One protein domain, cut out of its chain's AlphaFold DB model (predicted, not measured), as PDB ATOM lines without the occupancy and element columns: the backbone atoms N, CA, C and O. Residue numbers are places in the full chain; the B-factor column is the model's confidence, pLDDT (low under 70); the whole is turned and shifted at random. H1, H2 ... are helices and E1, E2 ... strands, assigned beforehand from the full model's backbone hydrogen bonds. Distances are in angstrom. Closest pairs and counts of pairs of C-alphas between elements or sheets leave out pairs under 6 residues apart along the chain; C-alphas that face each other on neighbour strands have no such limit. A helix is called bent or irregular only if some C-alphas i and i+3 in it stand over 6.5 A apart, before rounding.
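Overview. This is residues 2 to 63 of the 65 residues of an uncharacterized protein of Alysiella crassa (UniProt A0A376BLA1). The model is an open shape of three thin arms with no shared core: the helix H1 sticks out at one end with residues 2 to 12, the hairpin of E1 and E2 makes a second arm, and the ribbon of E3 and E4 makes the third, with the short helix H2 at its far end. The arms are joined only by the chain's links, with E1 and E2 paired in one small sheet and E3 and E4 in another. The printed part has 62 residues, with two named helices and four named strands in the order H1, E1, E2, E3, H2, E4; both sheets are antiparallel, and the class is mixed, helices and strands. The whole is extended, with a radius of gyration of the C-alphas of 16.4 A and spans of 48 by 35 by 25 A.

Arrangement. Start at H1, residues 2 to 14, of which residues 2 to 12 stand free. A tight link of 2 residues leads to E1, residues 17 to 21, which forms a hairpin with its antiparallel neighbour E2, residues 27 to 31. Their directions stand at 143 degrees; look for N 18 and O 30, 2.9 A apart, and N 30 and O 18, 3.0 A apart, within hydrogen-bond range. H1 and E2 are apart. Further along comes E3, residues 38 to 41, apart from E1 and E2. Past H2, residues 50 to 55, you reach E4, residues 59 to 62, the antiparallel neighbour of E3 at 152 degrees. Here N 40 and O 60 are 3.1 A apart and N 62 and O 38 are 2.8 A apart, within hydrogen-bond range. H2 is apart from H1, E1 and E2. In H1 every O i to N i+4 pair is within hydrogen-bond range; in H2 it is 0 of 2, with 2 of 3 O i to N i+3 pairs within range.

Along the chain. Find C-alpha 2 at (138.850, 134.090, 101.020); from there H1 runs 18.8 A to C-alpha 14. E1 is 13.0 A long and E2 13.2 A. Find C-alpha 38 at (122.667, 138.273, 76.521), where E3 begins its 10.5 A. H2 covers 10.0 A and is irregular, with C-alphas 51 and 54 standing 7.5 A apart. E4 runs 10.2 A to C-alpha 62 at (118.697, 137.467, 73.924).

Size, cuts and confidence. The two C-alphas farthest apart are those of Lys 2 and His 51, at 49.9 A. The printed part has no cut, and no link is long. The mean pLDDT of the printed part is 86.7, and no printed residue is under 70.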
ATOM      1  N   LYS A   2     140.210 134.688 101.036       70.50
ATOM      2  CA  LYS A   2     138.850 134.090 101.020       70.50
ATOM      3  C   LYS A   2     137.683 135.088 101.148       70.50
ATOM      4  O   LYS A   2     136.713 134.988 100.410       70.50
ATOM      5  N   THR A   3     137.791 136.068 102.041       84.31
ATOM      6  CA  THR A   3     136.761 137.103 102.251       84.31
ATOM      7  C   THR A   3     136.596 138.044 101.059       84.31
ATOM      8  O   THR A   3     135.479 138.404 100.717       84.31
ATOM      9  N   VAL A   4     137.691 138.390 100.380       85.69
ATOM     10  CA  VAL A   4     137.670 139.249  99.183       85.69
ATOM     11  C   VAL A   4     137.009 138.530  98.000       85.69
ATOM     12  O   VAL A   4     136.223 139.128  97.270       85.69
ATOM     13  N   VAL A   5     137.267 137.228  97.846       87.12
ATOM     14  CA  VAL A   5     136.612 136.393  96.823       87.12
ATOM     15  C   VAL A   5     135.109 136.274  97.091       87.12
ATOM     16  O   VAL A   5     134.305 136.425  96.180       87.12
ATOM     17  N   LEU A   6     134.702 136.077  98.346       86.56
ATOM     18  CA  LEU A   6     133.279 135.987  98.689       86.56
ATOM     19  C   LEU A   6     132.538 137.312  98.432       86.56
ATOM     20  O   LEU A   6     131.453 137.315  97.857       86.56
ATOM     21  N   LEU A   7     133.142 138.441  98.818       87.81
ATOM     22  CA  LEU A   7     132.556 139.770  98.622       87.81
ATOM     23  C   LEU A   7     132.449 140.154  97.142       87.81
ATOM     24  O   LEU A   7     131.459 140.761  96.745       87.81
ATOM     25  N   SER A   8     133.431 139.777  96.321       82.75
ATOM     26  CA  SER A   8     133.372 140.023  94.875       82.75
ATOM     27  C   SER A   8     132.256 139.218  94.208       82.75
ATOM     28  O   SER A   8     131.488 139.788  93.440       82.75
ATOM     29  N   VAL A   9     132.073 137.943  94.561       84.31
ATOM     30  CA  VAL A   9     130.951 137.139  94.041       84.31
ATOM     31  C   VAL A   9     129.598 137.750  94.420       84.31
ATOM     32  O   VAL A   9     128.724 137.883  93.563       84.31
ATOM     33  N   LEU A  10     129.438 138.183  95.673       82.06
ATOM     34  CA  LEU A  10     128.214 138.845  96.136       82.06
ATOM     35  C   LEU A  10     127.940 140.141  95.360       82.06
ATOM     36  O   LEU A  10     126.819 140.342  94.891       82.06
ATOM     37  N   ALA A  11     128.961 140.976  95.151       79.69
ATOM     38  CA  ALA A  11     128.834 142.223  94.400       79.69
ATOM     39  C   ALA A  11     128.408 141.996  92.939       79.69
ATOM     40  O   ALA A  11     127.529 142.701  92.450       79.69
ATOM     41  N   LEU A  12     128.967 140.987  92.260       75.75
ATOM     42  CA  LEU A  12     128.576 140.658  90.884       75.75
ATOM     43  C   LEU A  12     127.166 140.049  90.810       75.75
ATOM     44  O   LEU A  12     126.433 140.325  89.863       75.75
ATOM     45  N   SER A  13     126.763 139.257  91.811       73.75
ATOM     46  CA  SER A  13     125.412 138.681  91.852       73.75
ATOM     47  C   SER A  13     124.322 139.720  92.113       73.75
ATOM     48  O   SER A  13     123.219 139.570  91.605       73.75
ATOM     49  N   ALA A  14     124.609 140.806  92.836       70.25
ATOM     50  CA  ALA A  14     123.605 141.825  93.141       70.25
ATOM     51  C   ALA A  14     123.095 142.565  91.887       70.25
ATOM     52  O   ALA A  14     121.983 143.085  91.894       70.25
ATOM     53  N   CYS A  15     123.869 142.587  90.795       75.00
ATOM     54  CA  CYS A  15     123.493 143.265  89.551       75.00
ATOM     55  C   CYS A  15     122.469 142.499  88.692       75.00
ATOM     56  O   CYS A  15     121.946 143.073  87.736       75.00
ATOM     57  N   THR A  16     122.187 141.224  88.986       80.56
ATOM     58  CA  THR A  16     121.315 140.374  88.147       80.56
ATOM     59  C   THR A  16     119.919 140.147  88.728       80.56
ATOM     60  O   THR A  16     119.069 139.540  88.071       80.56
ATOM     61  N   TRP A  17     119.659 140.646  89.937       85.81
ATOM     62  CA  TRP A  17     118.377 140.524  90.624       85.81
ATOM     63  C   TRP A  17     117.618 141.847  90.597       85.81
ATOM     64  O   TRP A  17     118.207 142.923  90.671       85.81
ATOM     65  N   GLU A  18     116.296 141.767  90.505       87.50
ATOM     66  CA  GLU A  18     115.412 142.924  90.551       87.50
ATOM     67  C   GLU A  18     114.287 142.723  91.568       87.50
ATOM     68  O   GLU A  18     113.855 141.598  91.843       87.50
ATOM     69  N   PHE A  19     113.796 143.837  92.109       88.62
ATOM     70  CA  PHE A  19     112.532 143.864  92.830       88.62
ATOM     71  C   PHE A  19     111.401 143.953  91.811       88.62
ATOM     72  O   PHE A  19     111.315 144.921  91.057       88.62
ATOM     73  N   ALA A  20     110.538 142.947  91.791       85.31
ATOM     74  CA  ALA A  20     109.369 142.905  90.933       85.31
ATOM     75  C   ALA A  20     108.103 142.813  91.777       85.31
ATOM     76  O   ALA A  20     108.075 142.135  92.805       85.31
ATOM     77  N   THR A  21     107.044 143.471  91.321       88.94
ATOM     78  CA  THR A  21     105.714 143.325  91.910       88.94
ATOM     79  C   THR A  21     105.046 142.084  91.320       88.94
ATOM     80  O   THR A  21     105.027 141.910  90.099       88.94
ATOM     81  N   ASP A  22     104.537 141.195  92.171       83.44
ATOM     82  CA  ASP A  22     103.753 140.035  91.749       83.44
ATOM     83  C   ASP A  22     102.323 140.429  91.319       83.44
ATOM     84  O   ASP A  22     101.901 141.582  91.429       83.44
ATOM     85  N   GLN A  23     101.550 139.456  90.831       85.62
ATOM     86  CA  GLN A  23     100.160 139.670  90.401       85.62
ATOM     87  C   GLN A  23      99.208 140.055  91.549       85.62
ATOM     88  O   GLN A  23      98.085 140.485  91.301       85.62
ATOM     89  N   HIS A  24      99.649 139.916  92.800       86.06
ATOM     90  CA  HIS A  24      98.917 140.246  94.017       86.06
ATOM     91  C   HIS A  24      99.405 141.556  94.661       86.06
ATOM     92  O   HIS A  24      98.972 141.892  95.763       86.06
ATOM     93  N   GLY A  25     100.292 142.305  93.993       88.31
ATOM     94  CA  GLY A  25     100.813 143.580  94.481       88.31
ATOM     95  C   GLY A  25     101.958 143.469  95.495       88.31
ATOM     96  O   GLY A  25     102.334 144.481  96.085       88.31
ATOM     97  N   LYS A  26     102.524 142.279  95.726       89.81
ATOM     98  CA  LYS A  26     103.641 142.082  96.662       89.81
ATOM     99  C   LYS A  26     104.987 142.254  95.970       89.81
ATOM    100  O   LYS A  26     105.204 141.743  94.874       89.81
ATOM    101  N   THR A  27     105.922 142.915  96.647       91.62
ATOM    102  CA  THR A  27     107.310 143.030  96.187       91.62
ATOM    103  C   THR A  27     108.065 141.736  96.464       91.62
ATOM    104  O   THR A  27     108.164 141.302  97.611       91.62
ATOM    105  N   GLN A  28     108.647 141.153  95.424       89.44
ATOM    106  CA  GLN A  28     109.500 139.974  95.505       89.44
ATOM    107  C   GLN A  28     110.832 140.218  94.797       89.44
ATOM    108  O   GLN A  28     110.926 141.015  93.865       89.44
ATOM    109  N   ILE A  29     111.868 139.519  95.253       88.06
ATOM    110  CA  ILE A  29     113.188 139.529  94.628       88.06
ATOM    111  C   ILE A  29     113.228 138.378  93.622       88.06
ATOM    112  O   ILE A  29     113.023 137.224  93.999       88.06
ATOM    113  N   ARG A  30     113.478 138.681  92.345       87.75
ATOM    114  CA  ARG A  30     113.616 137.672  91.286       87.75
ATOM    115  C   ARG A  30     114.856 137.918  90.443       87.75
ATOM    116  O   ARG A  30     115.316 139.051  90.311       87.75
ATOM    117  N   GLN A  31     115.366 136.856  89.834       86.25
ATOM    118  CA  GLN A  31     116.402 136.986  88.821       86.25
ATOM    119  C   GLN A  31     115.810 137.697  87.597       86.25
ATOM    120  O   GLN A  31     114.756 137.304  87.099       86.25
ATOM    121  N   LYS A  32     116.468 138.763  87.135       86.44
ATOM    122  CA  LYS A  32     115.970 139.611  86.047       86.44
ATOM    123  C   LYS A  32     115.956 138.878  84.703       86.44
ATOM    124  O   LYS A  32     114.998 138.998  83.947       86.44
ATOM    125  N   TYR A  33     117.006 138.096  84.437       87.19
ATOM    126  CA  TYR A  33     117.168 137.289  83.226       87.19
ATOM    127  C   TYR A  33     117.679 135.887  83.560       87.19
ATOM    128  O   TYR A  33     118.439 135.750  84.522       87.19
ATOM    129  N   PRO A  34     117.319 134.851  82.783       85.94
ATOM    130  CA  PRO A  34     117.884 133.520  82.972       85.94
ATOM    131  C   PRO A  34     119.410 133.537  82.810       85.94
ATOM    132  O   PRO A  34     119.980 134.389  82.124       85.94
ATOM    133  N   THR A  35     120.084 132.597  83.469       85.38
ATOM    134  CA  THR A  35     121.544 132.472  83.394       85.38
ATOM    135  C   THR A  35     121.972 132.219  81.949       85.38
ATOM    136  O   THR A  35     121.437 131.327  81.301       85.38
ATOM    137  N   GLY A  36     122.931 133.002  81.452       85.69
ATOM    138  CA  GLY A  36     123.388 132.925  80.060       85.69
ATOM    139  C   GLY A  36     122.647 133.849  79.088       85.69
ATOM    140  O   GLY A  36     123.026 133.908  77.925       85.69
ATOM    141  N   ALA A  37     121.645 134.610  79.545       89.69
ATOM    142  CA  ALA A  37     121.003 135.619  78.709       89.69
ATOM    143  C   ALA A  37     121.969 136.753  78.327       89.69
ATOM    144  O   ALA A  37     122.641 137.338  79.182       89.69
ATOM    145  N   GLY A  38     121.987 137.092  77.040       88.38
ATOM    146  CA  GLY A  38     122.667 138.273  76.521       88.38
ATOM    147  C   GLY A  38     121.788 139.517  76.641       88.38
ATOM    148  O   GLY A  38     120.565 139.441  76.524       88.38
ATOM    149  N   VAL A  39     122.404 140.683  76.840       90.44
ATOM    150  CA  VAL A  39     121.711 141.980  76.836       90.44
ATOM    151  C   VAL A  39     122.444 142.933  75.903       90.44
ATOM    152  O   VAL A  39     123.659 143.085  76.007       90.44
ATOM    153  N   TYR A  40     121.708 143.595  75.010       92.69
ATOM    154  CA  TYR A  40     122.237 144.670  74.171       92.69
ATOM    155  C   TYR A  40     121.291 145.870  74.168       92.69
ATOM    156  O   TYR A  40     120.126 145.768  74.552       92.69
ATOM    157  N   TYR A  41     121.804 147.018  73.739       93.00
ATOM    158  CA  TYR A  41     121.033 148.248  73.607       93.00
ATOM    159  C   TYR A  41     120.970 148.667  72.143       93.00
ATOM    160  O   TYR A  41     121.936 148.477  71.401       93.00
ATOM    161  N   THR A  42     119.848 149.241  71.718       93.69
ATOM    162  CA  THR A  42     119.788 149.899  70.409       93.69
ATOM    163  C   THR A  42     120.700 151.120  70.373       93.69
ATOM    164  O   THR A  42     120.994 151.738  71.399       93.69
ATOM    165  N   ASN A  43     121.135 151.490  69.168       88.88
ATOM    166  CA  ASN A  43     121.865 152.735  68.970       88.88
ATOM    167  C   ASN A  43     120.995 153.933  69.359       88.88
ATOM    168  O   ASN A  43     119.825 154.016  68.988       88.88
ATOM    169  N   GLY A  44     121.592 154.870  70.083       86.06
ATOM    170  CA  GLY A  44     120.939 156.084  70.549       86.06
ATOM    171  C   GLY A  44     121.808 156.803  71.574       86.06
ATOM    172  O   GLY A  44     122.907 156.354  71.900       86.06
ATOM    173  N   ALA A  45     121.304 157.912  72.109       82.50
ATOM    174  CA  ALA A  45     121.978 158.667  73.158       82.50
ATOM    175  C   ALA A  45     121.055 158.853  74.363       82.50
ATOM    176  O   ALA A  45     119.880 159.203  74.228       82.50
ATOM    177  N   ALA A  46     121.597 158.653  75.564       83.25
ATOM    178  CA  ALA A  46     120.911 159.021  76.792       83.25
ATOM    179  C   ALA A  46     121.008 160.544  76.977       83.25
ATOM    180  O   ALA A  46     121.992 161.062  77.498       83.25
ATOM    181  N   SER A  47     119.990 161.264  76.509       85.25
ATOM    182  CA  SER A  47     119.855 162.706  76.713       85.25
ATOM    183  C   SER A  47     118.981 163.006  77.931       85.25
ATOM    184  O   SER A  47     117.966 162.343  78.151       85.25
ATOM    185  N   GLN A  48     119.353 164.040  78.690       89.94
ATOM    186  CA  GLN A  48     118.513 164.610  79.750       89.94
ATOM    187  C   GLN A  48     117.411 165.527  79.196       89.94
ATOM    188  O   GLN A  48     116.412 165.772  79.866       89.94
ATOM    189  N   ASN A  49     117.582 166.038  77.972       90.81
ATOM    190  CA  ASN A  49     116.552 166.807  77.286       90.81
ATOM    191  C   ASN A  49     115.446 165.866  76.785       90.81
ATOM    192  O   ASN A  49     115.716 164.940  76.010       90.81
ATOM    193  N   THR A  50     114.213 166.158  77.207       90.12
ATOM    194  CA  THR A  50     113.006 165.366  76.951       90.12
ATOM    195  C   THR A  50     112.630 165.256  75.487       90.12
ATOM    196  O   THR A  50     112.072 164.237  75.089       90.12
ATOM    197  N   HIS A  51     112.997 166.247  74.677       90.12
ATOM    198  CA  HIS A  51     112.759 166.241  73.238       90.12
ATOM    199  C   HIS A  51     113.364 165.011  72.541       90.12
ATOM    200  O   HIS A  51     112.794 164.499  71.587       90.12
ATOM    201  N   TYR A  52     114.484 164.488  73.051       87.50
ATOM    202  CA  TYR A  52     115.188 163.346  72.457       87.50
ATOM    203  C   TYR A  52     114.839 162.002  73.106       87.50
ATOM    204  O   TYR A  52     115.490 160.995  72.828       87.50
ATOM    205  N   HIS A  53     113.841 161.956  73.991       90.38
ATOM    206  CA  HIS A  53     113.513 160.729  74.716       90.38
ATOM    207  C   HIS A  53     113.019 159.595  73.807       90.38
ATOM    208  O   HIS A  53     113.225 158.431  74.149       90.38
ATOM    209  N   GLU A  54     112.438 159.919  72.651       88.88
ATOM    210  CA  GLU A  54     112.009 158.934  71.646       88.88
ATOM    211  C   GLU A  54     113.188 158.144  71.054       88.88
ATOM    212  O   GLU A  54     113.025 156.994  70.661       88.88
ATOM    213  N   MET A  55     114.394 158.720  71.056       88.50
ATOM    214  CA  MET A  55     115.616 158.091  70.537       88.50
ATOM    215  C   MET A  55     116.464 157.426  71.630       88.50
ATOM    216  O   MET A  55     117.648 157.146  71.415       88.50
ATOM    217  N   ARG A  56     115.913 157.201  72.832       90.62
ATOM    218  CA  ARG A  56     116.685 156.533  73.884       90.62
ATOM    219  C   ARG A  56     117.037 155.101  73.475       90.62
ATOM    220  O   ARG A  56     116.145 154.389  73.005       90.62
ATOM    221  N   PRO A  57     118.276 154.656  73.761       93.81
ATOM    222  CA  PRO A  57     118.649 153.253  73.664       93.81
ATOM    223  C   PRO A  57     117.632 152.372  74.391       93.81
ATOM    224  O   PRO A  57     117.380 152.552  75.585       93.81
ATOM    225  N   GLN A  58     117.047 151.432  73.662       92.62
ATOM    226  CA  GLN A  58     116.127 150.438  74.191       92.62
ATOM    227  C   GLN A  58     116.911 149.175  74.507       92.62
ATOM    228  O   GLN A  58     117.761 148.748  73.724       92.62
ATOM    229  N   GLN A  59     116.646 148.598  75.672       91.62
ATOM    230  CA  GLN A  59     117.305 147.375  76.099       91.62
ATOM    231  C   GLN A  59     116.598 146.155  75.496       91.62
ATOM    232  O   GLN A  59     115.382 146.023  75.616       91.62
ATOM    233  N   HIS A  60     117.367 145.233  74.926       92.81
ATOM    234  CA  HIS A  60     116.885 143.970  74.374       92.81
ATOM    235  C   HIS A  60     117.586 142.785  75.032       92.81
ATOM    236  O   HIS A  60     118.761 142.860  75.393       92.81
ATOM    237  N   VAL A  61     116.843 141.691  75.188       92.06
ATOM    238  CA  VAL A  61     117.309 140.458  75.827       92.06
ATOM    239  C   VAL A  61     117.373 139.366  74.776       92.06
ATOM    240  O   VAL A  61     116.401 139.143  74.057       92.06
ATOM    241  N   VAL A  62     118.508 138.679  74.716       93.38
ATOM    242  CA  VAL A  62     118.697 137.467  73.924       93.38
ATOM    243  C   VAL A  62     118.659 136.300  74.898       93.38
ATOM    244  O   VAL A  62     119.521 136.190  75.773       93.38
ATOM    245  N   LEU A  63     117.616 135.481  74.796       91.62
ATOM    246  CA  LEU A  63     117.491 134.286  75.619       91.62
ATOM    247  C   LEU A  63     118.513 133.234  75.156       91.62
ATOM    248  O   LEU A  63     118.797 133.169  73.960       91.62
TER     249      LEU A  63